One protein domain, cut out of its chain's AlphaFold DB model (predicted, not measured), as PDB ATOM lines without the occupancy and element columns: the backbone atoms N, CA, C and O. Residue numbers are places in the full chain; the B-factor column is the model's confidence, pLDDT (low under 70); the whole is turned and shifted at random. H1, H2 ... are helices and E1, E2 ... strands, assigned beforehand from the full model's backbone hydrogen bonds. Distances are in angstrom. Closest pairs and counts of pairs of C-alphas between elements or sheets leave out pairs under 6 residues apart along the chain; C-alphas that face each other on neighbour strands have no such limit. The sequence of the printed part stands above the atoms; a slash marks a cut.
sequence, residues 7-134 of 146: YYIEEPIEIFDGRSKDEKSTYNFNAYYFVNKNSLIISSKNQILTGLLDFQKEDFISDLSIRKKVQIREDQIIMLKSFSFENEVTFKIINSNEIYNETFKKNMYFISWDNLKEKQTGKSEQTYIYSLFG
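AT A GLANCE: This is residues 7 to 134 of the 146 residues of an uncharacterized protein of Flavobacteriaceae bacterium CG_4_10_14_3_um_filter_31_253 (UniProt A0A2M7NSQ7). Look for a closed barrel of eight antiparallel strands, with a long hairpin arm made by E2 and the first part of E3 reaching out from it; the tip of the arm, residues 18 to 23, sticks out. H1 packs on the outside of the barrel by E3 and E4, while H2 leads away after E9 and H3 comes back towards E9. The printed part has 128 residues with nine named strands and three named helices, in the order E1 E2 E3 E4 H1 E5 E6 E7 E8 E9 H2 H3, and its class is mixed. The whole is compact, with a radius of gyration of the C-alphas of 15.6 A and spans of 43 by 40 by 29 A.

HOW THE PARTS SIT: Begin at E3, residues 25 to 36, which has E1, residues 7 to 10, and E2, residues 13 to 16, on one side and E4, residues 39 to 47, on the other side. E1 runs on into E2 across a break of 2 residues, at 49 degrees. Find N 8 and O 32 at 2.9 A for E1 and E3, N 15 and O 26 at 2.8 A for the hairpin E2 and E3, and N 31 and O 43 at 2.8 A for the hairpin E3 and E4. E2, E3 and E4 form a meander, each strand the antiparallel neighbour of the one before; a second is E5, residues 66 to 73, E6, residues 76 to 79, E7, residues 89 to 95, E8, residues 98 to 101, and E9, residues 106 to 112. E4 and E5 are antiparallel, with N 42 and O 66 at 2.8 A. E9 and E1 close the ring, antiparallel at 154 degrees, with N 9 and O 109 at 2.8 A. H1, residues 57 to 60, is on the barrel and outside it, at a height over the sheet of 8.2 A; its closest C-alpha to E4 is that of Phe 60, 5.8 A from that of Ser 43. H3, residues 128 to 133, is on the barrel too, the C-alphas of Tyr 128 and Ile 111 in E9 being its closest pair with that strand at 7.6 A. H2, residues 113 to 121, is not on the barrel. In H2 and H3 every O i to N i+4 pair is within hydrogen-bond range; H1 is too short for such a pair.

IN THESE COORDINATES: Find C-alpha 7 at (-14.136, 73.489, -24.194), where E1 begins. E3 runs 35.0 A from C-alpha 25 at (-10.061, 64.515, -1.393); E4 measures 26.4 A, E5 21.9 A and H2 13.3 A. H3 ends at C-alpha 133, (-6.050, 64.002, -14.959).

THE WHOLE: The C-alphas farthest apart, of Lys 21 and Glu 74, are 49.9 A apart. The printed part has no cut and no long link. Residues 120 to 125 also stand free. Look for pLDDT under 70 at residues 17 to 24, 50, 118 to 126 and 134.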
ATOM      1  N   TYR A   7     -14.478  72.664 -25.352       96.50
ATOM      2  CA  TYR A   7     -14.136  73.489 -24.194       96.50
ATOM      3  C   TYR A   7     -12.682  73.275 -23.785       96.50
ATOM      4  O   TYR A   7     -12.076  72.255 -24.105       96.50
ATOM      5  N   TYR A   8     -12.126  74.238 -23.057       96.12
ATOM      6  CA  TYR A   8     -10.842  74.095 -22.379       96.12
ATOM      7  C   TYR A   8     -11.089  73.752 -20.914       96.12
ATOM      8  O   TYR A   8     -11.893  74.417 -20.266       96.12
ATOM      9  N   ILE A   9     -10.408  72.741 -20.385       94.69
ATOM     10  CA  ILE A   9     -10.468  72.369 -18.971       94.69
ATOM     11  C   ILE A   9      -9.175  72.761 -18.268       94.69
ATOM     12  O   ILE A   9      -8.096  72.379 -18.710       94.69
ATOM     13  N   GLU A  10      -9.283  73.538 -17.194       93.69
ATOM     14  CA  GLU A  10      -8.147  73.930 -16.358       93.69
ATOM     15  C   GLU A  10      -7.707  72.783 -15.438       93.69
ATOM     16  O   GLU A  10      -8.536  72.000 -14.970       93.69
ATOM     17  N   GLU A  11      -6.405  72.713 -15.143       90.56
ATOM     18  CA  GLU A  11      -5.866  71.840 -14.097       90.56
ATOM     19  C   GLU A  11      -6.657  71.986 -12.775       90.56
ATOM     20  O   GLU A  11      -6.864  73.111 -12.280       90.56
ATOM     21  N   PRO A  12      -7.106  70.863 -12.180       88.62
ATOM     22  CA  PRO A  12      -7.995  70.904 -11.030       88.62
ATOM     23  C   PRO A  12      -7.312  71.439  -9.771       88.62
ATOM     24  O   PRO A  12      -6.089  71.406  -9.627       88.62
ATOM     25  N   ILE A  13      -8.127  71.902  -8.826       85.94
ATOM     26  CA  ILE A  13      -7.690  72.219  -7.461       85.94
ATOM     27  C   ILE A  13      -8.172  71.110  -6.539       85.94
ATOM     28  O   ILE A  13      -9.365  70.817  -6.508       85.94
ATOM     29  N   GLU A  14      -7.258  70.518  -5.776       84.62
ATOM     30  CA  GLU A  14      -7.612  69.603  -4.695       84.62
ATOM     31  C   GLU A  14      -8.161  70.381  -3.493       84.62
ATOM     32  O   GLU A  14      -7.587  71.379  -3.050       84.62
ATOM     33  N   ILE A  15      -9.289  69.915  -2.972       80.94
ATOM     34  CA  ILE A  15      -9.971  70.442  -1.800       80.94
ATOM     35  C   ILE A  15      -9.982  69.331  -0.749       80.94
ATOM     36  O   ILE A  15     -10.654  68.307  -0.910       80.94
ATOM     37  N   PHE A  16      -9.241  69.563   0.335       75.00
ATOM     38  CA  PHE A  16      -9.192  68.681   1.496       75.00
ATOM     39  C   PHE A  16     -10.345  68.990   2.452       75.00
ATOM     40  O   PHE A  16     -10.468  70.118   2.939       75.00
ATOM     41  N   ASP A  17     -11.159  67.984   2.771       66.38
ATOM     42  CA  ASP A  17     -12.110  68.078   3.877       66.38
ATOM     43  C   ASP A  17     -11.424  67.672   5.189       66.38
ATOM     44  O   ASP A  17     -11.350  66.499   5.550       66.38
ATOM     45  N   GLY A  18     -10.906  68.662   5.918       58.38
ATOM     46  CA  GLY A  18     -10.189  68.452   7.180       58.38
ATOM     47  C   GLY A  18     -11.056  67.994   8.365       58.38
ATOM     48  O   GLY A  18     -10.567  67.999   9.493       58.38
ATOM     49  N   ARG A  19     -12.343  67.670   8.165       58.03
ATOM     50  CA  ARG A  19     -13.278  67.304   9.250       58.03
ATOM     51  C   ARG A  19     -13.656  65.822   9.301       58.03
ATOM     52  O   ARG A  19     -14.307  65.411  10.261       58.03
ATOM     53  N   SER A  20     -13.263  65.020   8.314       51.41
ATOM     54  CA  SER A  20     -13.582  63.589   8.254       51.41
ATOM     55  C   SER A  20     -12.415  62.732   8.758       51.41
ATOM     56  O   SER A  20     -11.261  63.019   8.461       51.41
ATOM     57  N   LYS A  21     -12.714  61.661   9.510       52.25
ATOM     58  CA  LYS A  21     -11.722  60.644   9.927       52.25
ATOM     59  C   LYS A  21     -11.141  59.857   8.744       52.25
ATOM     60  O   LYS A  21     -10.056  59.307   8.879       52.25
ATOM     61  N   ASP A  22     -11.852  59.849   7.619       56.59
ATOM     62  CA  ASP A  22     -11.376  59.335   6.340       56.59
ATOM     63  C   ASP A  22     -11.065  60.537   5.442       56.59
ATOM     64  O   ASP A  22     -11.979  61.307   5.120       56.59
ATOM     65  N   GLU A  23      -9.800  60.730   5.062       53.75
ATOM     66  CA  GLU A  23      -9.387  61.774   4.118       53.75
ATOM     67  C   GLU A  23     -10.092  61.554   2.771       53.75
ATOM     68  O   GLU A  23      -9.734  60.677   1.985       53.75
ATOM     69  N   LYS A  24     -11.141  62.337   2.503       65.94
ATOM     70  CA  LYS A  24     -11.816  62.360   1.204       65.94
ATOM     71  C   LYS A  24     -11.379  63.610   0.456       65.94
ATOM     72  O   LYS A  24     -11.915  64.693   0.685       65.94
ATOM     73  N   SER A  25     -10.415  63.457  -0.447       73.94
ATOM     74  CA  SER A  25     -10.061  64.515  -1.393       73.94
ATOM     75  C   SER A  25     -11.171  64.694  -2.424       73.94
ATOM     76  O   SER A  25     -11.621  63.740  -3.068       73.94
ATOM     77  N   THR A  26     -11.603  65.939  -2.596       82.88
ATOM     78  CA  THR A  26     -12.475  66.352  -3.701       82.88
ATOM     79  C   THR A  26     -11.706  67.286  -4.618       82.88
ATOM     80  O   THR A  26     -10.735  67.912  -4.205       82.88
ATOM     81  N   TYR A  27     -12.119  67.377  -5.874       85.62
ATOM     82  CA  TYR A  27     -11.428  68.174  -6.876       85.62
ATOM     83  C   TYR A  27     -12.396  69.148  -7.533       85.62
ATOM     84  O   TYR A  27     -13.495  68.763  -7.943       85.62
ATOM     85  N   ASN A  28     -11.972  70.406  -7.639       89.75
ATOM     86  CA  ASN A  28     -12.672  71.440  -8.386       89.75
ATOM     87  C   ASN A  28     -12.100  71.545  -9.801       89.75
ATOM     88  O   ASN A  28     -10.910  71.809  -9.979       89.75
ATOM     89  N   PHE A  29     -12.971  71.373 -10.789       90.69
ATOM     90  CA  PHE A  29     -12.674  71.497 -12.211       90.69
ATOM     91  C   PHE A  29     -13.373  72.727 -12.764       90.69
ATOM     92  O   PHE A  29     -14.583  72.858 -12.587       90.69
ATOM     93  N   ASN A  30     -12.633  73.577 -13.479       93.94
ATOM     94  CA  ASN A  30     -13.181  74.726 -14.197       93.94
ATOM     95  C   ASN A  30     -13.020  74.518 -15.700       93.94
ATOM     96  O   ASN A  30     -11.906  74.352 -16.201       93.94
ATOM     97  N   ALA A  31     -14.140  74.539 -16.411       95.56
ATOM     98  CA  ALA A  31     -14.210  74.399 -17.853       95.56
ATOM     99  C   ALA A  31     -14.650  75.710 -18.507       95.56
ATOM    100  O   ALA A  31     -15.519  76.415 -17.998       95.56
ATOM    101  N   TYR A  32     -14.065  76.016 -19.659       96.62
ATOM    102  CA  TYR A  32     -14.184  77.291 -20.354       96.62
ATOM    103  C   TYR A  32     -14.610  77.038 -21.794       96.62
ATOM    104  O   TYR A  32     -13.860  76.480 -22.597       96.62
ATOM    105  N   TYR A  33     -15.819  77.471 -22.128       96.69
ATOM    106  CA  TYR A  33     -16.389  77.350 -23.460       96.69
ATOM    107  C   TYR A  33     -16.431  78.711 -24.156       96.69
ATOM    108  O   TYR A  33     -17.158  79.617 -23.742       96.69
ATOM    109  N   PHE A  34     -15.661  78.858 -25.234       94.25
ATOM    110  CA  PHE A  34     -15.646  80.064 -26.060       94.25
ATOM    111  C   PHE A  34     -16.811  80.047 -27.050       94.25
ATOM    112  O   PHE A  34     -16.767  79.387 -28.085       94.25
ATOM    113  N   VAL A  35     -17.861  80.811 -26.739       91.56
ATOM    114  CA  VAL A  35     -19.066  80.908 -27.581       91.56
ATOM    115  C   VAL A  35     -18.769  81.688 -28.861       91.56
ATOM    116  O   VAL A  35     -19.268  81.374 -29.936       91.56
ATOM    117  N   ASN A  36     -17.975  82.750 -28.739       89.94
ATOM    118  CA  ASN A  36     -17.507  83.570 -29.848       89.94
ATOM    119  C   ASN A  36     -16.232  84.321 -29.431       89.94
ATOM    120  O   ASN A  36     -15.713  84.131 -28.334       89.94
ATOM    121  N   LYS A  37     -15.736  85.213 -30.296       88.94
ATOM    122  CA  LYS A  37     -14.492  85.966 -30.057       88.94
ATOM    123  C   LYS A  37     -14.535  86.912 -28.844       88.94
ATOM    124  O   LYS A  37     -13.479  87.345 -28.401       88.94
ATOM    125  N   ASN A  38     -15.723  87.222 -28.317       93.31
ATOM    126  CA  ASN A  38     -15.927  88.242 -27.285       93.31
ATOM    127  C   ASN A  38     -16.586  87.694 -26.006       93.31
ATOM    128  O   ASN A  38     -16.805  88.448 -25.055       93.31
ATOM    129  N   SER A  39     -16.952  86.410 -25.964       94.06
ATOM    130  CA  SER A  39     -17.655  85.815 -24.828       94.06
ATOM    131  C   SER A  39     -17.230  84.375 -24.595       94.06
ATOM    132  O   SER A  39     -17.196  83.568 -25.527       94.06
ATOM    133  N   LEU A  40     -16.999  84.054 -23.324       94.88
ATOM    134  CA  LEU A  40     -16.878  82.685 -22.845       94.88
ATOM    135  C   LEU A  40     -17.901  82.400 -21.746       94.88
ATOM    136  O   LEU A  40     -18.428  83.319 -21.108       94.88
ATOM    137  N   ILE A  41     -18.163  81.119 -21.539       96.12
ATOM    138  CA  ILE A  41     -18.949  80.594 -20.431       96.12
ATOM    139  C   ILE A  41     -18.040  79.688 -19.607       96.12
ATOM    140  O   ILE A  41     -17.339  78.845 -20.163       96.12
ATOM    141  N   ILE A  42     -18.061  79.878 -18.294       95.44
ATOM    142  CA  ILE A  42     -17.339  79.061 -17.326       95.44
ATOM    143  C   ILE A  42     -18.349  78.142 -16.655       95.44
ATOM    144  O   ILE A  42     -19.401  78.603 -16.213       95.44
ATOM    145  N   SER A  43     -18.027  76.859 -16.573       95.50
ATOM    146  CA  SER A  43     -18.773  75.886 -15.782       95.50
ATOM    147  C   SER A  43     -17.814  75.175 -14.838       95.50
ATOM    148  O   SER A  43     -16.648  74.962 -15.179       95.50
ATOM    149  N   SER A  44     -18.296  74.823 -13.650       93.12
ATOM    150  CA  SER A  44     -17.472  74.226 -12.602       93.12
ATOM    151  C   SER A  44     -18.108  72.948 -12.072       93.12
ATOM    152  O   SER A  44     -19.318  72.890 -11.864       93.12
ATOM    153  N   LYS A  45     -17.287  71.929 -11.803       90.06
ATOM    154  CA  LYS A  45     -17.709  70.676 -11.158       90.06
ATOM    155  C   LYS A  45     -16.823  70.396  -9.950       90.06
ATOM    156  O   LYS A  45     -15.607  70.536 -10.030       90.06
ATOM    157  N   ASN A  46     -17.444  69.984  -8.845       88.44
ATOM    158  CA  ASN A  46     -16.759  69.487  -7.651       88.44
ATOM    159  C   ASN A  46     -17.030  67.990  -7.539       88.44
ATOM    160  O   ASN A  46     -18.176  67.596  -7.319       88.44
ATOM    161  N   GLN A  47     -16.011  67.161  -7.744       81.50
ATOM    162  CA  GLN A  47     -16.172  65.706  -7.799       81.50
ATOM    163  C   GLN A  47     -14.984  64.984  -7.161       81.50
ATOM    164  O   GLN A  47     -13.865  65.491  -7.125       81.50
ATOM    165  N   ILE A  48     -15.237  63.779  -6.655       78.75
ATOM    166  CA  ILE A  48     -14.181  62.822  -6.304       78.75
ATOM    167  C   ILE A  48     -13.612  62.193  -7.581       78.75
ATOM    168  O   ILE A  48     -14.326  62.074  -8.578       78.75
ATOM    169  N   LEU A  49     -12.351  61.751  -7.549       72.12
ATOM    170  CA  LEU A  49     -11.649  61.231  -8.734       72.12
ATOM    171  C   LEU A  49     -12.383  60.050  -9.402       72.12
ATOM    172  O   LEU A  49     -12.449  59.959 -10.624       72.12
ATOM    173  N   THR A  50     -12.974  59.161  -8.603       69.25
ATOM    174  CA  THR A  50     -13.721  57.987  -9.086       69.25
ATOM    175  C   THR A  50     -15.072  58.335  -9.714       69.25
ATOM    176  O   THR A  50     -15.666  57.493 -10.377       69.25
ATOM    177  N   GLY A  51     -15.561  59.562  -9.522       70.50
ATOM    178  CA  GLY A  51     -16.828  60.058 -10.058       70.50
ATOM    179  C   GLY A  51     -16.656  61.132 -11.130       70.50
ATOM    180  O   GLY A  51     -17.590  61.901 -11.348       70.50
ATOM    181  N   LEU A  52     -15.473  61.233 -11.750       76.31
ATOM    182  CA  LEU A  52     -15.177  62.264 -12.743       76.31
ATOM    183  C   LEU A  52     -16.029  62.114 -13.996       76.31
ATOM    184  O   LEU A  52     -15.845  61.175 -14.768       76.31
ATOM    185  N   LEU A  53     -16.900  63.095 -14.232       83.62
ATOM    186  CA  LEU A  53     -17.744  63.189 -15.417       83.62
ATOM    187  C   LEU A  53     -17.256  64.296 -16.354       83.62
ATOM    188  O   LEU A  53     -17.035  65.427 -15.920       83.62
ATOM    189  N   ASP A  54     -17.175  63.993 -17.652       88.75
ATOM    190  CA  ASP A  54     -16.890  64.998 -18.681       88.75
ATOM    191  C   ASP A  54     -17.931  66.130 -18.653       88.75
ATOM    192  O   ASP A  54     -19.113  65.899 -18.368       88.75
ATOM    193  N   PHE A  55     -17.516  67.361 -18.967       91.44
ATOM    194  CA  PHE A  55     -18.476  68.437 -19.211       91.44
ATOM    195  C   PHE A  55     -19.235  68.163 -20.511       91.44
ATOM    196  O   PHE A  55     -18.632  67.921 -21.556       91.44
ATOM    197  N   GLN A  56     -20.558  68.208 -20.429       91.19
ATOM    198  CA  GLN A  56     -21.474  68.166 -21.560       91.19
ATOM    199  C   GLN A  56     -21.860  69.593 -21.960       91.19
ATOM    200  O   GLN A  56     -21.606  70.552 -21.230       91.19
ATOM    201  N   LYS A  57     -22.483  69.767 -23.129       90.81
ATOM    202  CA  LYS A  57     -22.881  71.106 -23.601       90.81
ATOM    203  C   LYS A  57     -23.879  71.772 -22.655       90.81
ATOM    204  O   LYS A  57     -23.830  72.985 -22.464       90.81
ATOM    205  N   GLU A  58     -24.749  70.977 -22.049       90.94
ATOM    206  CA  GLU A  58     -25.799  71.401 -21.125       90.94
ATOM    207  C   GLU A  58     -25.209  72.043 -19.860       90.94
ATOM    208  O   GLU A  58     -25.786  72.992 -19.327       90.94
ATOM    209  N   ASP A  59     -24.007  71.623 -19.441       91.06
ATOM    210  CA  ASP A  59     -23.301  72.201 -18.292       91.06
ATOM    211  C   ASP A  59     -22.967  73.696 -18.497       91.06
ATOM    212  O   ASP A  59     -22.800  74.430 -17.520       91.06
ATOM    213  N   PHE A  60     -22.907  74.168 -19.751       92.50
ATOM    214  CA  PHE A  60     -22.636  75.566 -20.126       92.50
ATOM    215  C   PHE A  60     -23.898  76.375 -20.457       92.50
ATOM    216  O   PHE A  60     -23.801  77.538 -20.844       92.50
ATOM    217  N   ILE A  61     -25.078  75.765 -20.358       88.44
ATOM    218  CA  ILE A  61     -26.373  76.440 -20.540       88.44
ATOM    219  C   ILE A  61     -27.087  76.590 -19.184       88.44
ATOM    220  O   ILE A  61     -28.050  77.339 -19.070       88.44
ATOM    221  N   SER A  62     -26.592  75.913 -18.144       82.62
ATOM    222  CA  SER A  62     -27.163  75.942 -16.797       82.62
ATOM    223  C   SER A  62     -27.064  77.313 -16.114       82.62
ATOM    224  O   SER A  62     -26.132  78.084 -16.361       82.62
ATOM    225  N   ASP A  63     -27.977  77.569 -15.171       77.06
ATOM    226  CA  ASP A  63     -27.980  78.772 -14.318       77.06
ATOM    227  C   ASP A  63     -26.734  78.885 -13.422       77.06
ATOM    228  O   ASP A  63     -26.418  79.958 -12.913       77.06
ATOM    229  N   LEU A  64     -26.009  77.779 -13.229       82.19
ATOM    230  CA  LEU A  64     -24.764  77.737 -12.461       82.19
ATOM    231  C   LEU A  64     -23.546  78.169 -13.289       82.19
ATOM    232  O   LEU A  64     -22.452  78.314 -12.743       82.19
ATOM    233  N   SER A  65     -23.713  78.366 -14.597       88.50
ATOM    234  CA  SER A  65     -22.637  78.795 -15.482       88.50
ATOM    235  C   SER A  65     -22.426  80.310 -15.437       88.50
ATOM    236  O   SER A  65     -23.361  81.106 -15.337       88.50
ATOM    237  N   ILE A  66     -21.168  80.735 -15.529       92.25
ATOM    238  CA  ILE A  66     -20.790  82.146 -15.452       92.25
ATOM    239  C   ILE A  66     -20.397  82.625 -16.841       92.25
ATOM    240  O   ILE A  66     -19.405  82.178 -17.416       92.25
ATOM    241  N   ARG A  67     -21.134  83.596 -17.380       93.69
ATOM    242  CA  ARG A  67     -20.767  84.242 -18.643       93.69
ATOM    243  C   ARG A  67     -19.803  85.398 -18.394       93.69
ATOM    244  O   ARG A  67     -20.102  86.317 -17.636       93.69
ATOM    245  N   LYS A  68     -18.671  85.396 -19.098       94.38
ATOM    246  CA  LYS A  68     -17.669  86.470 -19.054       94.38
ATOM    247  C   LYS A  68     -17.432  87.045 -20.446       94.38
ATOM    248  O   LYS A  68     -17.532  86.349 -21.463       94.38
ATOM    249  N   LYS A  69     -17.139  88.347 -20.492       95.50
ATOM    250  CA  LYS A  69     -16.641  89.005 -21.704       95.50
ATOM    251  C   LYS A  69     -15.144  88.760 -21.809       95.50
ATOM    252  O   LYS A  69     -14.444  88.789 -20.798       95.50
ATOM    253  N   VAL A  70     -14.669  88.551 -23.028       95.75
ATOM    254  CA  VAL A  70     -13.242  88.395 -23.303       95.75
ATOM    255  C   VAL A  70     -12.788  89.304 -24.423       95.75
ATOM    256  O   VAL A  70     -13.575  89.686 -25.289       95.75
ATOM    257  N   GLN A  71     -11.501  89.617 -24.411       95.44
ATOM    258  CA  GLN A  71     -10.802  90.228 -25.524       95.44
ATOM    259  C   GLN A  71      -9.662  89.309 -25.955       95.44
ATOM    260  O   GLN A  71      -8.818  88.949 -25.141       95.44
ATOM    261  N   ILE A  72      -9.622  88.950 -27.235       92.69
ATOM    262  CA  ILE A  72      -8.542  88.140 -27.806       92.69
ATOM    263  C   ILE A  72      -7.575  89.080 -28.533       92.69
ATOM    264  O   ILE A  72      -8.005  89.866 -29.381       92.69
ATOM    265  N   ARG A  73      -6.288  89.012 -28.193       90.31
ATOM    266  CA  ARG A  73      -5.203  89.800 -28.794       90.31
ATOM    267  C   ARG A  73      -4.065  88.859 -29.150       90.31
ATOM    268  O   ARG A  73      -3.453  88.333 -28.240       90.31
ATOM    269  N   GLU A  74      -3.791  88.659 -30.435       88.38
ATOM    270  CA  GLU A  74      -2.677  87.818 -30.913       88.38
ATOM    271  C   GLU A  74      -2.612  86.436 -30.227       88.38
ATOM    272  O   GLU A  74      -3.391  85.542 -30.575       88.38
ATOM    273  N   ASP A  75      -1.706  86.272 -29.262       92.75
ATOM    274  CA  ASP A  75      -1.451  85.066 -28.477       92.75
ATOM    275  C   ASP A  75      -2.052  85.115 -27.061       92.75
ATOM    276  O   ASP A  75      -1.729  84.278 -26.225       92.75
ATOM    277  N   GLN A  76      -2.949  86.057 -26.776       94.38
ATOM    278  CA  GLN A  76      -3.557  86.252 -25.465       94.38
ATOM    279  C   GLN A  76      -5.082  86.346 -25.510       94.38
ATOM    280  O   GLN A  76      -5.701  86.826 -26.463       94.38
ATOM    281  N   ILE A  77      -5.694  85.922 -24.409       95.25
ATOM    282  CA  ILE A  77      -7.113  86.067 -24.109       95.25
ATOM    283  C   ILE A  77      -7.209  86.754 -22.754       95.25
ATOM    284  O   ILE A  77      -6.735  86.229 -21.751       95.25
ATOM    285  N   ILE A  78      -7.854  87.910 -22.713       95.12
ATOM    286  CA  ILE A  78      -8.061  88.676 -21.488       95.12
ATOM    287  C   ILE A  78      -9.528  88.540 -21.100       95.12
ATOM    288  O   ILE A  78     -10.417  88.977 -21.836       95.12
ATOM    289  N   MET A  79      -9.789  87.926 -19.951       95.12
ATOM    290  CA  MET A  79     -11.111  87.911 -19.342       95.12
ATOM    291  C   MET A  79     -11.349  89.229 -18.620       95.12
ATOM    292  O   MET A  79     -10.647  89.576 -17.671       95.12
ATOM    293  N   LEU A  80     -12.361  89.957 -19.083       93.25
ATOM    294  CA  LEU A  80     -12.679  91.274 -18.562       93.25
ATOM    295  C   LEU A  80     -13.409  91.147 -17.227       93.25
ATOM    296  O   LEU A  80     -14.337  90.342 -17.082       93.25
ATOM    297  N   LYS A  81     -13.021  91.996 -16.277       90.38
ATOM    298  CA  LYS A  81     -13.691  92.118 -14.984       90.38
ATOM    299  C   LYS A  81     -15.168  92.480 -15.147       90.38
ATOM    300  O   LYS A  81     -15.532  93.339 -15.953       90.38
ATOM    301  N   SER A  82     -16.024  91.837 -14.362       86.56
ATOM    302  CA  SER A  82     -17.443  92.195 -14.253       86.56
ATOM    303  C   SER A  82     -17.661  93.313 -13.236       86.56
ATOM    304  O   SER A  82     -18.588  94.106 -13.388       86.56
ATOM    305  N   PHE A  83     -16.785  93.403 -12.232       86.38
ATOM    306  CA  PHE A  83     -16.852  94.384 -11.152       86.38
ATOM    307  C   PHE A  83     -15.487  95.033 -10.910       86.38
ATOM    308  O   PHE A  83     -14.452  94.494 -11.291       86.38
ATOM    309  N   SER A  84     -15.464  96.198 -10.260       82.75
ATOM    310  CA  SER A  84     -14.230  96.965 -10.023       82.75
ATOM    311  C   SER A  84     -13.200  96.246  -9.145       82.75
ATOM    312  O   SER A  84     -12.013  96.518  -9.290       82.75
ATOM    313  N   PHE A  85     -13.652  95.347  -8.269       83.50
ATOM    314  CA  PHE A  85     -12.817  94.572  -7.347       83.50
ATOM    315  C   PHE A  85     -12.332  93.236  -7.928       83.50
ATOM    316  O   PHE A  85     -11.528  92.556  -7.295       83.50
ATOM    317  N   GLU A  86     -12.834  92.823  -9.096       85.06
ATOM    318  CA  GLU A  86     -12.360  91.605  -9.752       85.06
ATOM    319  C   GLU A  86     -11.041  91.877 -10.483       85.06
ATOM    320  O   GLU A  86     -10.893  92.883 -11.185       85.06
ATOM    321  N   ASN A  87     -10.104  90.938 -10.358       84.69
ATOM    322  CA  ASN A  87      -8.892  90.941 -11.163       84.69
ATOM    323  C   ASN A  87      -9.212  90.489 -12.590       84.69
ATOM    324  O   ASN A  87     -10.026  89.587 -12.802       84.69
ATOM    325  N   GLU A  88      -8.537  91.091 -13.564       89.25
ATOM    326  CA  GLU A  88      -8.505  90.541 -14.916       89.25
ATOM    327  C   GLU A  88      -7.741  89.213 -14.904       89.25
ATOM    328  O   GLU A  88      -6.750  89.051 -14.182       89.25
ATOM    329  N   VAL A  89      -8.223  88.254 -15.692       93.56
ATOM    330  CA  VAL A  89      -7.563  86.956 -15.865       93.56
ATOM    331  C   VAL A  89      -6.995  86.902 -17.273       93.56
ATOM    332  O   VAL A  89      -7.738  87.073 -18.241       93.56
ATOM    333  N   THR A  90      -5.691  86.655 -17.385       95.44
ATOM    334  CA  THR A  90      -5.004  86.564 -18.676       95.44
ATOM    335  C   THR A  90      -4.655  85.116 -18.974       95.44
ATOM    336  O   THR A  90      -4.043  84.424 -18.157       95.44
ATOM    337  N   PHE A  91      -5.023  84.667 -20.170       95.94
ATOM    338  CA  PHE A  91      -4.621  83.381 -20.714       95.94
ATOM    339  C   PHE A  91      -3.678  83.587 -21.893       95.94
ATOM    340  O   PHE A  91      -4.002  84.327 -22.823       95.94
ATOM    341  N   LYS A  92      -2.556  82.876 -21.893       96.94
ATOM    342  CA  LYS A  92      -1.651  82.770 -23.031       96.94
ATOM    343  C   LYS A  92      -2.040  81.577 -23.900       96.94
ATOM    344  O   LYS A  92      -2.198  80.463 -23.410       96.94
ATOM    345  N   ILE A  93      -2.172  81.794 -25.199       95.88
ATOM    346  CA  ILE A  93      -2.451  80.765 -26.196       95.88
ATOM    347  C   ILE A  93      -1.126  80.085 -26.547       95.88
ATOM    348  O   ILE A  93      -0.299  80.661 -27.246       95.88
ATOM    349  N   ILE A  94      -0.932  78.851 -26.080       95.12
ATOM    350  CA  ILE A  94       0.256  78.061 -26.426       95.12
ATOM    351  C   ILE A  94       0.072  77.457 -27.818       95.12
ATOM    352  O   ILE A  94       0.912  77.616 -28.702       95.12
ATOM    353  N   ASN A  95      -1.063  76.795 -28.037       94.50
ATOM    354  CA  ASN A  95      -1.490  76.282 -29.334       94.50
ATOM    355  C   ASN A  95      -3.027  76.152 -29.363       94.50
ATOM    356  O   ASN A  95      -3.721  76.635 -28.473       94.50
ATOM    357  N   SER A  96      -3.602  75.545 -30.406       93.94
ATOM    358  CA  SER A  96      -5.065  75.420 -30.515       93.94
ATOM    359  C   SER A  96      -5.694  74.504 -29.465       93.94
ATOM    360  O   SER A  96      -6.884  74.636 -29.195       93.94
ATOM    361  N   ASN A  97      -4.922  73.590 -28.880       94.62
ATOM    362  CA  ASN A  97      -5.402  72.605 -27.915       94.62
ATOM    363  C   ASN A  97      -4.947  72.895 -26.476       94.62
ATOM    364  O   ASN A  97      -5.320  72.156 -25.569       94.62
ATOM    365  N   GLU A  98      -4.165  73.952 -26.260       94.56
ATOM    366  CA  GLU A  98      -3.568  74.256 -24.964       94.56
ATOM    367  C   GLU A  98      -3.458  75.766 -24.755       94.56
ATOM    368  O   GLU A  98      -2.907  76.496 -25.589       94.56
ATOM    369  N   ILE A  99      -3.975  76.224 -23.618       95.81
ATOM    370  CA  ILE A  99      -3.833  77.601 -23.147       95.81
ATOM    371  C   ILE A  99      -3.321  77.589 -21.708       95.81
ATOM    372  O   ILE A  99      -3.606  76.672 -20.943       95.81
ATOM    373  N   TYR A 100      -2.560  78.607 -21.335       96.00
ATOM    374  CA  TYR A 100      -1.973  78.739 -20.011       96.00
ATOM    375  C   TYR A 100      -2.587  79.930 -19.284       96.00
ATOM    376  O   TYR A 100      -2.534  81.056 -19.774       96.00
ATOM    377  N   ASN A 101      -3.167  79.688 -18.115       94.62
ATOM    378  CA  ASN A 101      -3.668  80.724 -17.228       94.62
ATOM    379  C   ASN A 101      -2.490  81.384 -16.501       94.62
ATOM    380  O   ASN A 101      -1.930  80.813 -15.564       94.62
ATOM    381  N   GLU A 102      -2.113  82.592 -16.922       94.25
ATOM    382  CA  GLU A 102      -0.976  83.319 -16.349       94.25
ATOM    383  C   GLU A 102      -1.261  83.792 -14.919       94.25
ATOM    384  O   GLU A 102      -0.350  83.847 -14.090       94.25
ATOM    385  N   THR A 103      -2.529  84.073 -14.612       89.12
ATOM    386  CA  THR A 103      -2.972  84.551 -13.298       89.12
ATOM    387  C   THR A 103      -2.862  83.459 -12.234       89.12
ATOM    388  O   THR A 103      -2.326  83.708 -11.154       89.12
ATOM    389  N   PHE A 104      -3.332  82.242 -12.530       89.31
ATOM    390  CA  PHE A 104      -3.317  81.121 -11.577       89.31
ATOM    391  C   PHE A 104      -2.180  80.120 -11.800       89.31
ATOM    392  O   PHE A 104      -2.013  79.206 -10.996       89.31
ATOM    393  N   LYS A 105      -1.361  80.325 -12.838       92.69
ATOM    394  CA  LYS A 105      -0.228  79.469 -13.220       92.69
ATOM    395  C   LYS A 105      -0.626  78.018 -13.471       92.69
ATOM    396  O   LYS A 105      -0.037  77.100 -12.901       92.69
ATOM    397  N   LYS A 106      -1.637  77.832 -14.314       91.12
ATOM    398  CA  LYS A 106      -2.208  76.521 -14.625       91.12
ATOM    399  C   LYS A 106      -2.356  76.308 -16.114       91.12
ATOM    400  O   LYS A 106      -2.699  77.240 -16.843       91.12
ATOM    401  N   ASN A 107      -2.163  75.073 -16.548       93.06
ATOM    402  CA  ASN A 107      -2.472  74.689 -17.918       93.06
ATOM    403  C   ASN A 107      -3.966  74.422 -18.080       93.06
ATOM    404  O   ASN A 107      -4.674  74.067 -17.133       93.06
ATOM    405  N   MET A 108      -4.438  74.590 -19.308       94.56
ATOM    406  CA  MET A 108      -5.790  74.249 -19.700       94.56
ATOM    407  C   MET A 108      -5.766  73.520 -21.036       94.56
ATOM    408  O   MET A 108      -5.165  73.992 -22.005       94.56
ATOM    409  N   TYR A 109      -6.464  72.395 -21.095       94.56
ATOM    410  CA  TYR A 109      -6.407  71.462 -22.215       94.56
ATOM    411  C   TYR A 109      -7.744  71.419 -22.942       94.56
ATOM    412  O   TYR A 109      -8.804  71.442 -22.321       94.56
ATOM    413  N   PHE A 110      -7.709  71.376 -24.267       95.12
ATOM    414  CA  PHE A 110      -8.915  71.364 -25.082       95.12
ATOM    415  C   PHE A 110      -9.533  69.966 -25.192       95.12
ATOM    416  O   PHE A 110      -8.846  68.994 -25.505       95.12
ATOM    417  N   ILE A 111     -10.854  69.889 -25.040       93.62
ATOM    418  CA  ILE A 111     -11.674  68.701 -25.281       93.62
ATOM    419  C   ILE A 111     -12.737  69.065 -26.320       93.62
ATOM    420  O   ILE A 111     -13.570  69.943 -26.086       93.62
ATOM    421  N   SER A 112     -12.713  68.393 -27.478       93.38
ATOM    422  CA  SER A 112     -13.693  68.620 -28.547       93.38
ATOM    423  C   SER A 112     -15.039  67.966 -28.218       93.38
ATOM    424  O   SER A 112     -15.101  66.932 -27.551       93.38
ATOM    425  N   TRP A 113     -16.131  68.532 -28.734       92.25
ATOM    426  CA  TRP A 113     -17.455  67.920 -28.598       92.25
ATOM    427  C   TRP A 113     -17.568  66.590 -29.341       92.25
ATOM    428  O   TRP A 113     -18.307  65.711 -28.904       92.25
ATOM    429  N   ASP A 114     -16.864  66.438 -30.460       88.44
ATOM    430  CA  ASP A 114     -16.915  65.211 -31.255       88.44
ATOM    431  C   ASP A 114     -16.169  64.066 -30.563       88.44
ATOM    432  O   ASP A 114     -16.694  62.955 -30.507       88.44
ATOM    433  N   ASN A 115     -15.049  64.363 -29.896       83.62
ATOM    434  CA  ASN A 115     -14.322  63.404 -29.067       83.62
ATOM    435  C   ASN A 115     -15.245  62.786 -28.004       83.62
ATOM    436  O   ASN A 115     -15.206  61.574 -27.786       83.62
ATOM    437  N   LEU A 116     -16.097  63.599 -27.362       84.19
ATOM    438  CA  LEU A 116     -17.051  63.117 -26.358       84.19
ATOM    439  C   LEU A 116     -18.093  62.157 -26.948       84.19
ATOM    440  O   LEU A 116     -18.413  61.148 -26.319       84.19
ATOM    441  N   LYS A 117     -18.614  62.446 -28.150       76.69
ATOM    442  CA  LYS A 117     -19.616  61.592 -28.815       76.69
ATOM    443  C   LYS A 117     -19.051  60.212 -29.139       76.69
ATOM    444  O   LYS A 117     -19.722  59.213 -28.898       76.69
ATOM    445  N   GLU A 118     -17.817  60.148 -29.635       67.69
ATOM    446  CA  GLU A 118     -17.158  58.883 -29.987       67.69
ATOM    447  C   GLU A 118     -16.987  57.965 -28.764       67.69
ATOM    448  O   GLU A 118     -17.237  56.759 -28.849       67.69
ATOM    449  N   LYS A 119     -16.657  58.526 -27.590       65.06
ATOM    450  CA  LYS A 119     -16.574  57.749 -26.341       65.06
ATOM    451  C   LYS A 119     -17.931  57.287 -25.819       65.06
ATOM    452  O   LYS A 119     -18.002  56.195 -25.277       65.06
ATOM    453  N   GLN A 120     -19.015  58.041 -26.009       59.03
ATOM    454  CA  GLN A 120     -20.355  57.553 -25.637       59.03
ATOM    455  C   GLN A 120     -20.775  56.324 -26.463       59.03
ATOM    456  O   GLN A 120     -21.581  55.517 -26.006       59.03
ATOM    457  N   THR A 121     -20.202  56.151 -27.658       53.78
ATOM    458  CA  THR A 121     -20.480  55.011 -28.545       53.78
ATOM    459  C   THR A 121     -19.548  53.805 -28.354       53.78
ATOM    460  O   THR A 121     -19.839  52.726 -28.871       53.78
ATOM    461  N   GLY A 122     -18.452  53.947 -27.599       48.91
ATOM    462  CA  GLY A 122     -17.444  52.903 -27.381       48.91
ATOM    463  C   GLY A 122     -17.236  52.594 -25.897       48.91
ATOM    464  O   GLY A 122     -17.170  53.496 -25.079       48.91
ATOM    465  N   LYS A 123     -17.115  51.307 -25.551       41.66
ATOM    466  CA  LYS A 123     -16.992  50.709 -24.199       41.66
ATOM    467  C   LYS A 123     -15.787  51.184 -23.345       41.66
ATOM    468  O   LYS A 123     -15.003  50.363 -22.881       41.66
ATOM    469  N   SER A 124     -15.603  52.483 -23.142       49.12
ATOM    470  CA  SER A 124     -14.616  53.049 -22.219       49.12
ATOM    471  C   SER A 124     -15.353  53.647 -21.029       49.12
ATOM    472  O   SER A 124     -15.960  54.706 -21.152       49.12
ATOM    473  N   GLU A 125     -15.257  53.003 -19.866       55.22
ATOM    474  CA  GLU A 125     -15.829  53.508 -18.606       55.22
ATOM    475  C   GLU A 125     -15.109  54.771 -18.082       55.22
ATOM    476  O   GLU A 125     -15.570  55.400 -17.134       55.22
ATOM    477  N   GLN A 126     -13.991  55.174 -18.703       65.19
ATOM    478  CA  GLN A 126     -13.181  56.322 -18.284       65.19
ATOM    479  C   GLN A 126     -13.426  57.576 -19.141       65.19
ATOM    480  O   GLN A 126     -13.286  57.564 -20.374       65.19
ATOM    481  N   THR A 127     -13.727  58.689 -18.468       73.19
ATOM    482  CA  THR A 127     -13.982  60.014 -19.062       73.19
ATOM    483  C   THR A 127     -12.723  60.644 -19.665       73.19
ATOM    484  O   THR A 127     -11.606  60.204 -19.388       73.19
ATOM    485  N   TYR A 128     -12.853  61.634 -20.557       79.44
ATOM    486  CA  TYR A 128     -11.691  62.373 -21.087       79.44
ATOM    487  C   TYR A 128     -10.974  63.155 -19.997       79.44
ATOM    488  O   TYR A 128      -9.749  63.137 -19.956       79.44
ATOM    489  N   ILE A 129     -11.722  63.783 -19.093       79.00
ATOM    490  CA  ILE A 129     -11.163  64.447 -17.913       79.00
ATOM    491  C   ILE A 129     -10.379  63.440 -17.072       79.00
ATOM    492  O   ILE A 129      -9.253  63.731 -16.681       79.00
ATOM    493  N   TYR A 130     -10.909  62.230 -16.863       76.06
ATOM    494  CA  TYR A 130     -10.139  61.168 -16.219       76.06
ATOM    495  C   TYR A 130      -8.909  60.780 -17.047       76.06
ATOM    496  O   TYR A 130      -7.843  60.637 -16.489       76.06
ATOM    497  N   SER A 131      -8.979  60.685 -18.374       76.81
ATOM    498  CA  SER A 131      -7.786  60.369 -19.187       76.81
ATOM    499  C   SER A 131      -6.708  61.467 -19.134       76.81
ATOM    500  O   SER A 131      -5.529  61.176 -19.307       76.81
ATOM    501  N   LEU A 132      -7.107  62.725 -18.924       77.75
ATOM    502  CA  LEU A 132      -6.201  63.869 -18.803       77.75
ATOM    503  C   LEU A 132      -5.617  64.013 -17.391       77.75
ATOM    504  O   LEU A 132      -4.476  64.448 -17.255       77.75
ATOM    505  N   PHE A 133      -6.387  63.673 -16.353       75.50
ATOM    506  CA  PHE A 133      -6.050  64.002 -14.959       75.50
ATOM    507  C   PHE A 133      -6.075  62.819 -13.977       75.50
ATOM    508  O   PHE A 133      -5.501  62.906 -12.894       75.50
ATOM    509  N   GLY A 134      -6.736  61.719 -14.316       60.09
ATOM    510  CA  GLY A 134      -6.710  60.465 -13.567       60.09
ATOM    511  C   GLY A 134      -5.643  59.551 -14.161       60.09
ATOM    512  O   GLY A 134      -5.826  59.095 -15.285       60.09
TER     513      GLY A 134